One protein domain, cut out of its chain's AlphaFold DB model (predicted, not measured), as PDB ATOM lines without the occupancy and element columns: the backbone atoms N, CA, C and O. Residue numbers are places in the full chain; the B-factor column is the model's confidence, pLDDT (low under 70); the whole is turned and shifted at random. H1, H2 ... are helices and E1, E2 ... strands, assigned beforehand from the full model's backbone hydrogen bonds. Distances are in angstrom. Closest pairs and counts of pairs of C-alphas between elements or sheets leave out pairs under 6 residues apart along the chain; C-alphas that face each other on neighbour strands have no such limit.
ATOM      1  N   ARG A  44     339.516 183.413 312.733       61.59
ATOM      2  CA  ARG A  44     340.920 183.111 312.987       61.59
ATOM      3  C   ARG A  44     341.047 181.772 313.696       61.59
ATOM      4  O   ARG A  44     340.670 181.665 314.855       61.59
ATOM      5  N   SER A  45     341.594 180.778 313.005       67.81
ATOM      6  CA  SER A  45     341.980 179.496 313.607       67.81
ATOM      7  C   SER A  45     343.273 179.644 314.416       67.81
ATOM      8  O   SER A  45     344.104 180.500 314.091       67.81
ATOM      9  N   ASP A  46     343.483 178.798 315.426       68.25
ATOM     10  CA  ASP A  46     344.645 178.874 316.329       68.25
ATOM     11  C   ASP A  46     345.996 178.786 315.589       68.25
ATOM     12  O   ASP A  46     346.918 179.562 315.844       68.25
ATOM     13  N   GLU A  47     346.065 177.956 314.545       71.12
ATOM     14  CA  GLU A  47     347.237 177.830 313.667       71.12
ATOM     15  C   GLU A  47     347.654 179.174 313.040       71.12
ATOM     16  O   GLU A  47     348.838 179.510 312.945       71.12
ATOM     17  N   SER A  48     346.677 180.004 312.664       68.75
ATOM     18  CA  SER A  48     346.957 181.336 312.128       68.75
ATOM     19  C   SER A  48     347.639 182.208 313.188       68.75
ATOM     20  O   SER A  48     348.590 182.932 312.899       68.75
ATOM     21  N   SER A  49     347.208 182.115 314.446       68.25
ATOM     22  CA  SER A  49     347.770 182.877 315.565       68.25
ATOM     23  C   SER A  49     349.240 182.537 315.802       68.25
ATOM     24  O   SER A  49     350.043 183.433 316.065       68.25
ATOM     25  N   GLN A  50     349.624 181.276 315.615       72.75
ATOM     26  CA  GLN A  50     351.015 180.834 315.720       72.75
ATOM     27  C   GLN A  50     351.870 181.304 314.533       72.75
ATOM     28  O   GLN A  50     352.982 181.803 314.730       72.75
ATOM     29  N   ARG A  51     351.331 181.261 313.303       72.62
ATOM     30  CA  ARG A  51     351.988 181.845 312.112       72.62
ATOM     31  C   ARG A  51     352.268 183.343 312.274       72.62
ATOM     32  O   ARG A  51     353.243 183.852 311.729       72.62
ATOM     33  N   ALA A  52     351.442 184.043 313.048       74.06
ATOM     34  CA  ALA A  52     351.637 185.460 313.324       74.06
ATOM     35  C   ALA A  52     352.772 185.744 314.294       74.06
ATOM     36  O   ALA A  52     353.596 186.629 314.063       74.06
ATOM     37  N   ARG A  53     352.845 184.929 315.346       76.69
ATOM     38  CA  ARG A  53     353.905 185.007 316.351       76.69
ATOM     39  C   ARG A  53     355.271 184.685 315.750       76.69
ATOM     40  O   ARG A  53     356.243 185.321 316.127       76.69
ATOM     41  N   THR A  54     355.329 183.737 314.816       78.69
ATOM     42  CA  THR A  54     356.573 183.313 314.149       78.69
ATOM     43  C   THR A  54     357.046 184.288 313.070       78.69
ATOM     44  O   THR A  54     358.246 184.464 312.899       78.69
ATOM     45  N   LYS A  55     356.131 184.951 312.347       77.56
ATOM     46  CA  LYS A  55     356.487 185.897 311.269       77.56
ATOM     47  C   LYS A  55     356.713 187.336 311.730       77.56
ATOM     48  O   LYS A  55     357.200 188.155 310.950       77.56
ATOM     49  N   ALA A  56     356.335 187.678 312.955       82.62
ATOM     50  CA  ALA A  56     356.509 189.026 313.470       82.62
ATOM     51  C   ALA A  56     357.956 189.289 313.885       82.62
ATOM     52  O   ALA A  56     358.517 188.571 314.706       82.62
ATOM     53  N   LYS A  57     358.528 190.378 313.369       83.06
ATOM     54  CA  LYS A  57     359.858 190.858 313.778       83.06
ATOM     55  C   LYS A  57     359.796 191.735 315.030       83.06
ATOM     56  O   LYS A  57     360.746 191.777 315.795       83.06
ATOM     57  N   ASN A  58     358.652 192.391 315.248       85.31
ATOM     58  CA  ASN A  58     358.452 193.376 316.310       85.31
ATOM     59  C   ASN A  58     357.153 193.109 317.078       85.31
ATOM     60  O   ASN A  58     356.164 192.639 316.499       85.31
ATOM     61  N   MET A  59     357.125 193.510 318.355       84.38
ATOM     62  CA  MET A  59     355.988 193.300 319.261       84.38
ATOM     63  C   MET A  59     354.668 193.868 318.712       84.38
ATOM     64  O   MET A  59     353.644 193.192 318.778       84.38
ATOM     65  N   ALA A  60     354.705 195.044 318.071       84.19
ATOM     66  CA  ALA A  60     353.534 195.691 317.463       84.19
ATOM     67  C   ALA A  60     352.823 194.821 316.407       84.19
ATOM     68  O   ALA A  60     351.620 194.937 316.195       84.19
ATOM     69  N   THR A  61     353.561 193.921 315.755       79.69
ATOM     70  CA  THR A  61     353.046 193.064 314.675       79.69
ATOM     71  C   THR A  61     352.855 191.609 315.100       79.69
ATOM     72  O   THR A  61     352.435 190.782 314.295       79.69
ATOM     73  N   ARG A  62     353.115 191.275 316.372       81.00
ATOM     74  CA  ARG A  62     353.151 189.898 316.904       81.00
ATOM     75  C   ARG A  62     351.866 189.095 316.706       81.00
ATOM     76  O   ARG A  62     351.905 187.869 316.663       81.00
ATOM     77  N   PHE A  63     350.736 189.778 316.562       76.06
ATOM     78  CA  PHE A  63     349.421 189.155 316.408       76.06
ATOM     79  C   PHE A  63     348.818 189.325 315.008       76.06
ATOM     80  O   PHE A  63     347.736 188.793 314.744       76.06
ATOM     81  N   THR A  64     349.510 190.043 314.115       73.44
ATOM     82  CA  THR A  64     349.000 190.464 312.798       73.44
ATOM     83  C   THR A  64     349.950 190.158 311.632       73.44
ATOM     84  O   THR A  64     349.482 190.019 310.501       73.44
ATOM     85  N   ALA A  65     351.253 189.981 311.874       76.44
ATOM     86  CA  ALA A  65     352.241 189.635 310.849       76.44
ATOM     87  C   ALA A  65     351.924 188.286 310.195       76.44
ATOM     88  O   ALA A  65     351.438 187.379 310.853       76.44
ATOM     89  N   GLY A  66     352.152 188.122 308.889       68.44
ATOM     90  CA  GLY A  66     351.841 186.851 308.206       68.44
ATOM     91  C   GLY A  66     350.346 186.496 308.135       68.44
ATOM     92  O   GLY A  66     349.991 185.429 307.634       68.44
ATOM     93  N   LEU A  67     349.517 187.423 308.614       64.44
ATOM     94  CA  LEU A  67     348.083 187.571 308.478       64.44
ATOM     95  C   LEU A  67     347.497 187.411 307.085       64.44
ATOM     96  O   LEU A  67     347.740 188.340 306.313       64.44
ATOM     97  N   PRO A  68     346.666 186.417 306.709       67.69
ATOM     98  CA  PRO A  68     345.655 186.763 305.719       67.69
ATOM     99  C   PRO A  68     344.862 187.962 306.265       67.69
ATOM    100  O   PRO A  68     344.602 188.041 307.471       67.69
ATOM    101  N   LYS A  69     344.528 188.920 305.390       68.06
ATOM    102  CA  LYS A  69     343.716 190.085 305.770       68.06
ATOM    103  C   LYS A  69     342.506 189.610 306.588       68.06
ATOM    104  O   LYS A  69     341.912 188.578 306.275       68.06
ATOM    105  N   LYS A  70     342.155 190.368 307.637       70.44
ATOM    106  CA  LYS A  70     341.040 190.077 308.569       70.44
ATOM    107  C   LYS A  70     339.708 189.836 307.836       70.44
ATOM    108  O   LYS A  70     338.817 189.165 308.350       70.44
ATOM    109  N   TRP A  71     339.622 190.348 306.618       79.94
ATOM    110  CA  TRP A  71     338.533 190.221 305.670       79.94
ATOM    111  C   TRP A  71     339.072 189.714 304.331       79.94
ATOM    112  O   TRP A  71     340.129 190.155 303.867       79.94
ATOM    113  N   SER A  72     338.321 188.823 303.695       85.19
ATOM    114  CA  SER A  72     338.471 188.495 302.275       85.19
ATOM    115  C   SER A  72     337.280 189.035 301.499       85.19
ATOM    116  O   SER A  72     336.184 189.123 302.043       85.19
ATOM    117  N   TYR A  73     337.479 189.384 300.231       89.75
ATOM    118  CA  TYR A  73     336.373 189.728 299.343       89.75
ATOM    119  C   TYR A  73     335.361 188.581 299.274       89.75
ATOM    120  O   TYR A  73     335.741 187.408 299.302       89.75
ATOM    121  N   CYS A  74     334.074 188.923 299.229       90.12
ATOM    122  CA  CYS A  74     333.017 187.938 299.070       90.12
ATOM    123  C   CYS A  74     333.076 187.385 297.649       90.12
ATOM    124  O   CYS A  74     332.840 188.109 296.681       90.12
ATOM    125  N   THR A  75     333.401 186.103 297.530       91.06
ATOM    126  CA  THR A  75     333.488 185.422 296.238       91.06
ATOM    127  C   THR A  75     332.109 185.089 295.686       91.06
ATOM    128  O   THR A  75     331.957 185.085 294.470       91.06
ATOM    129  N   LYS A  76     331.089 184.902 296.543       90.31
ATOM    130  CA  LYS A  76     329.709 184.612 296.111       90.31
ATOM    131  C   LYS A  76     329.098 185.728 295.259       90.31
ATOM    132  O   LYS A  76     328.385 185.446 294.300       90.31
ATOM    133  N   CYS A  77     329.379 186.986 295.596       92.00
ATOM    134  CA  CYS A  77     328.936 188.143 294.811       92.00
ATOM    135  C   CYS A  77     330.071 188.843 294.054       92.00
ATOM    136  O   CYS A  77     329.854 189.910 293.495       92.00
ATOM    137  N   SER A  78     331.297 188.309 294.070       91.69
ATOM    138  CA  SER A  78     332.483 188.996 293.526       91.69
ATOM    139  C   SER A  78     332.603 190.451 294.009       91.69
ATOM    140  O   SER A  78     332.935 191.356 293.248       91.69
ATOM    141  N   SER A  79     332.274 190.685 295.282       89.44
ATOM    142  CA  SER A  79     332.201 192.015 295.902       89.44
ATOM    143  C   SER A  79     331.192 193.001 295.301       89.44
ATOM    144  O   SER A  79     331.230 194.177 295.663       89.44
ATOM    145  N   SER A  80     330.240 192.549 294.478       91.56
ATOM    146  CA  SER A  80     329.145 193.383 293.963       91.56
ATOM    147  C   SER A  80     328.163 193.827 295.049       91.56
ATOM    148  O   SER A  80     327.394 194.758 294.825       91.56
ATOM    149  N   ARG A  81     328.171 193.161 296.219       93.38
ATOM    150  CA  ARG A  81     327.267 193.371 297.375       93.38
ATOM    151  C   ARG A  81     325.806 192.991 297.116       93.38
ATOM    152  O   ARG A  81     325.030 192.841 298.057       93.38
ATOM    153  N   SER A  82     325.446 192.771 295.862       94.00
ATOM    154  CA  SER A  82     324.129 192.345 295.416       94.00
ATOM    155  C   SER A  82     324.029 190.825 295.300       94.00
ATOM    156  O   SER A  82     325.022 190.112 295.147       94.00
ATOM    157  N   CYS A  83     322.803 190.315 295.381       94.25
ATOM    158  CA  CYS A  83     322.511 188.926 295.059       94.25
ATOM    159  C   CYS A  83     322.822 188.673 293.577       94.25
ATOM    160  O   CYS A  83     322.210 189.291 292.702       94.25
ATOM    161  N   SER A  84     323.760 187.766 293.305       91.00
ATOM    162  CA  SER A  84     324.187 187.402 291.951       91.00
ATOM    163  C   SER A  84     323.074 186.713 291.157       91.00
ATOM    164  O   SER A  84     322.952 186.951 289.961       91.00
ATOM    165  N   THR A  85     322.195 185.959 291.823       89.88
ATOM    166  CA  THR A  85     321.090 185.217 291.192       89.88
ATOM    167  C   THR A  85     320.023 186.128 290.578       89.88
ATOM    168  O   THR A  85     319.549 185.871 289.478       89.88
ATOM    169  N   CYS A  86     319.639 187.215 291.259       91.69
ATOM    170  CA  CYS A  86     318.634 188.161 290.747       91.69
ATOM    171  C   CYS A  86     319.223 189.490 290.250       91.69
ATOM    172  O   CYS A  86     318.469 190.373 289.830       91.69
ATOM    173  N   GLY A  87     320.547 189.659 290.305       89.38
ATOM    174  CA  GLY A  87     321.226 190.913 289.962       89.38
ATOM    175  C   GLY A  87     320.874 192.068 290.902       89.38
ATOM    176  O   GLY A  87     320.831 193.218 290.483       89.38
ATOM    177  N   GLY A  88     320.552 191.771 292.161       89.56
ATOM    178  CA  GLY A  88     320.172 192.780 293.153       89.56
ATOM    179  C   GLY A  88     318.714 193.239 293.131       89.56
ATOM    180  O   GLY A  88     318.329 194.071 293.942       89.56
ATOM    181  N   ARG A  89     317.881 192.683 292.246       90.00
ATOM    182  CA  ARG A  89     316.476 193.098 292.088       90.00
ATOM    183  C   ARG A  89     315.530 192.520 293.142       90.00
ATOM    184  O   ARG A  89     314.394 192.967 293.247       90.00
ATOM    185  N   GLY A  90     315.941 191.469 293.853       88.44
ATOM    186  CA  GLY A  90     315.088 190.735 294.798       88.44
ATOM    187  C   GLY A  90     313.995 189.885 294.136       88.44
ATOM    188  O   GLY A  90     313.378 189.050 294.790       88.44
ATOM    189  N   LYS A  91     313.782 190.026 292.827       90.50
ATOM    190  CA  LYS A  91     312.794 189.278 292.048       90.50
ATOM    191  C   LYS A  91     313.423 188.732 290.771       90.50
ATOM    192  O   LYS A  91     314.346 189.345 290.229       90.50
ATOM    193  N   ILE A  92     312.924 187.593 290.308       87.94
ATOM    194  CA  ILE A  92     313.300 186.961 289.042       87.94
ATOM    195  C   ILE A  92     312.045 186.768 288.185       87.94
ATOM    196  O   ILE A  92     311.018 186.284 288.661       87.94
ATOM    197  N   SER A  93     312.118 187.197 286.929       76.75
ATOM    198  CA  SER A  93     311.178 186.794 285.883       76.75
ATOM    199  C   SER A  93     311.624 185.429 285.367       76.75
ATOM    200  O   SER A  93     312.812 185.270 285.080       76.75
ATOM    201  N   TYR A  94     310.703 184.463 285.318       60.06
ATOM    202  CA  TYR A  94     310.946 183.165 284.682       60.06
ATOM    203  C   TYR A  94     311.146 183.339 283.174       60.06
ATOM    204  O   TYR A  94     310.405 184.166 282.594       60.06
TER     205      TYR A  94
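This is residues 44 to 94 of the 94 residues of the protein "uncharacterized protein LOC112490774" of Ziziphus jujuba (UniProt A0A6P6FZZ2). With little regular structure, this is a long winding rod: helix H1 sits near one end, residues 56 to 66 loop back there, and the chain then wanders past the short strand E1 near the middle to the short strand E2 at the other end. The 51 printed residues have one named helix and two named strands in the order H1, E1, E2; the class is mixed, with 16 residues in named elements. The whole is extended, with a radius of gyration of the C-alphas of 18.4 A and spans of 57 by 18 by 11 A.

Start at H1, residues 46 to 55, where every O i to N i+4 pair is within hydrogen-bond range. It is apart from E1, residues 71 to 73, and from E2, residues 91 to 93. E1 and E2 are apart too, and each pairs with no named strand.

Find C-alpha 46 at (344.645, 178.874, 316.329); from there H1 runs 14.7 A to C-alpha 55. E1 begins at C-alpha 71, (338.533, 190.221, 305.670), and covers 6.7 A. E2 covers 6.8 A and ends at C-alpha 93, (311.178, 186.794, 285.883).

The farthest C-alphas, Asn 58 and Tyr 94, are 58.0 A apart. Both links are long, and the printed part has no cut. In this model pLDDT is under 70 at residues 44 to 46, 48 to 49, 66 to 69 and 94.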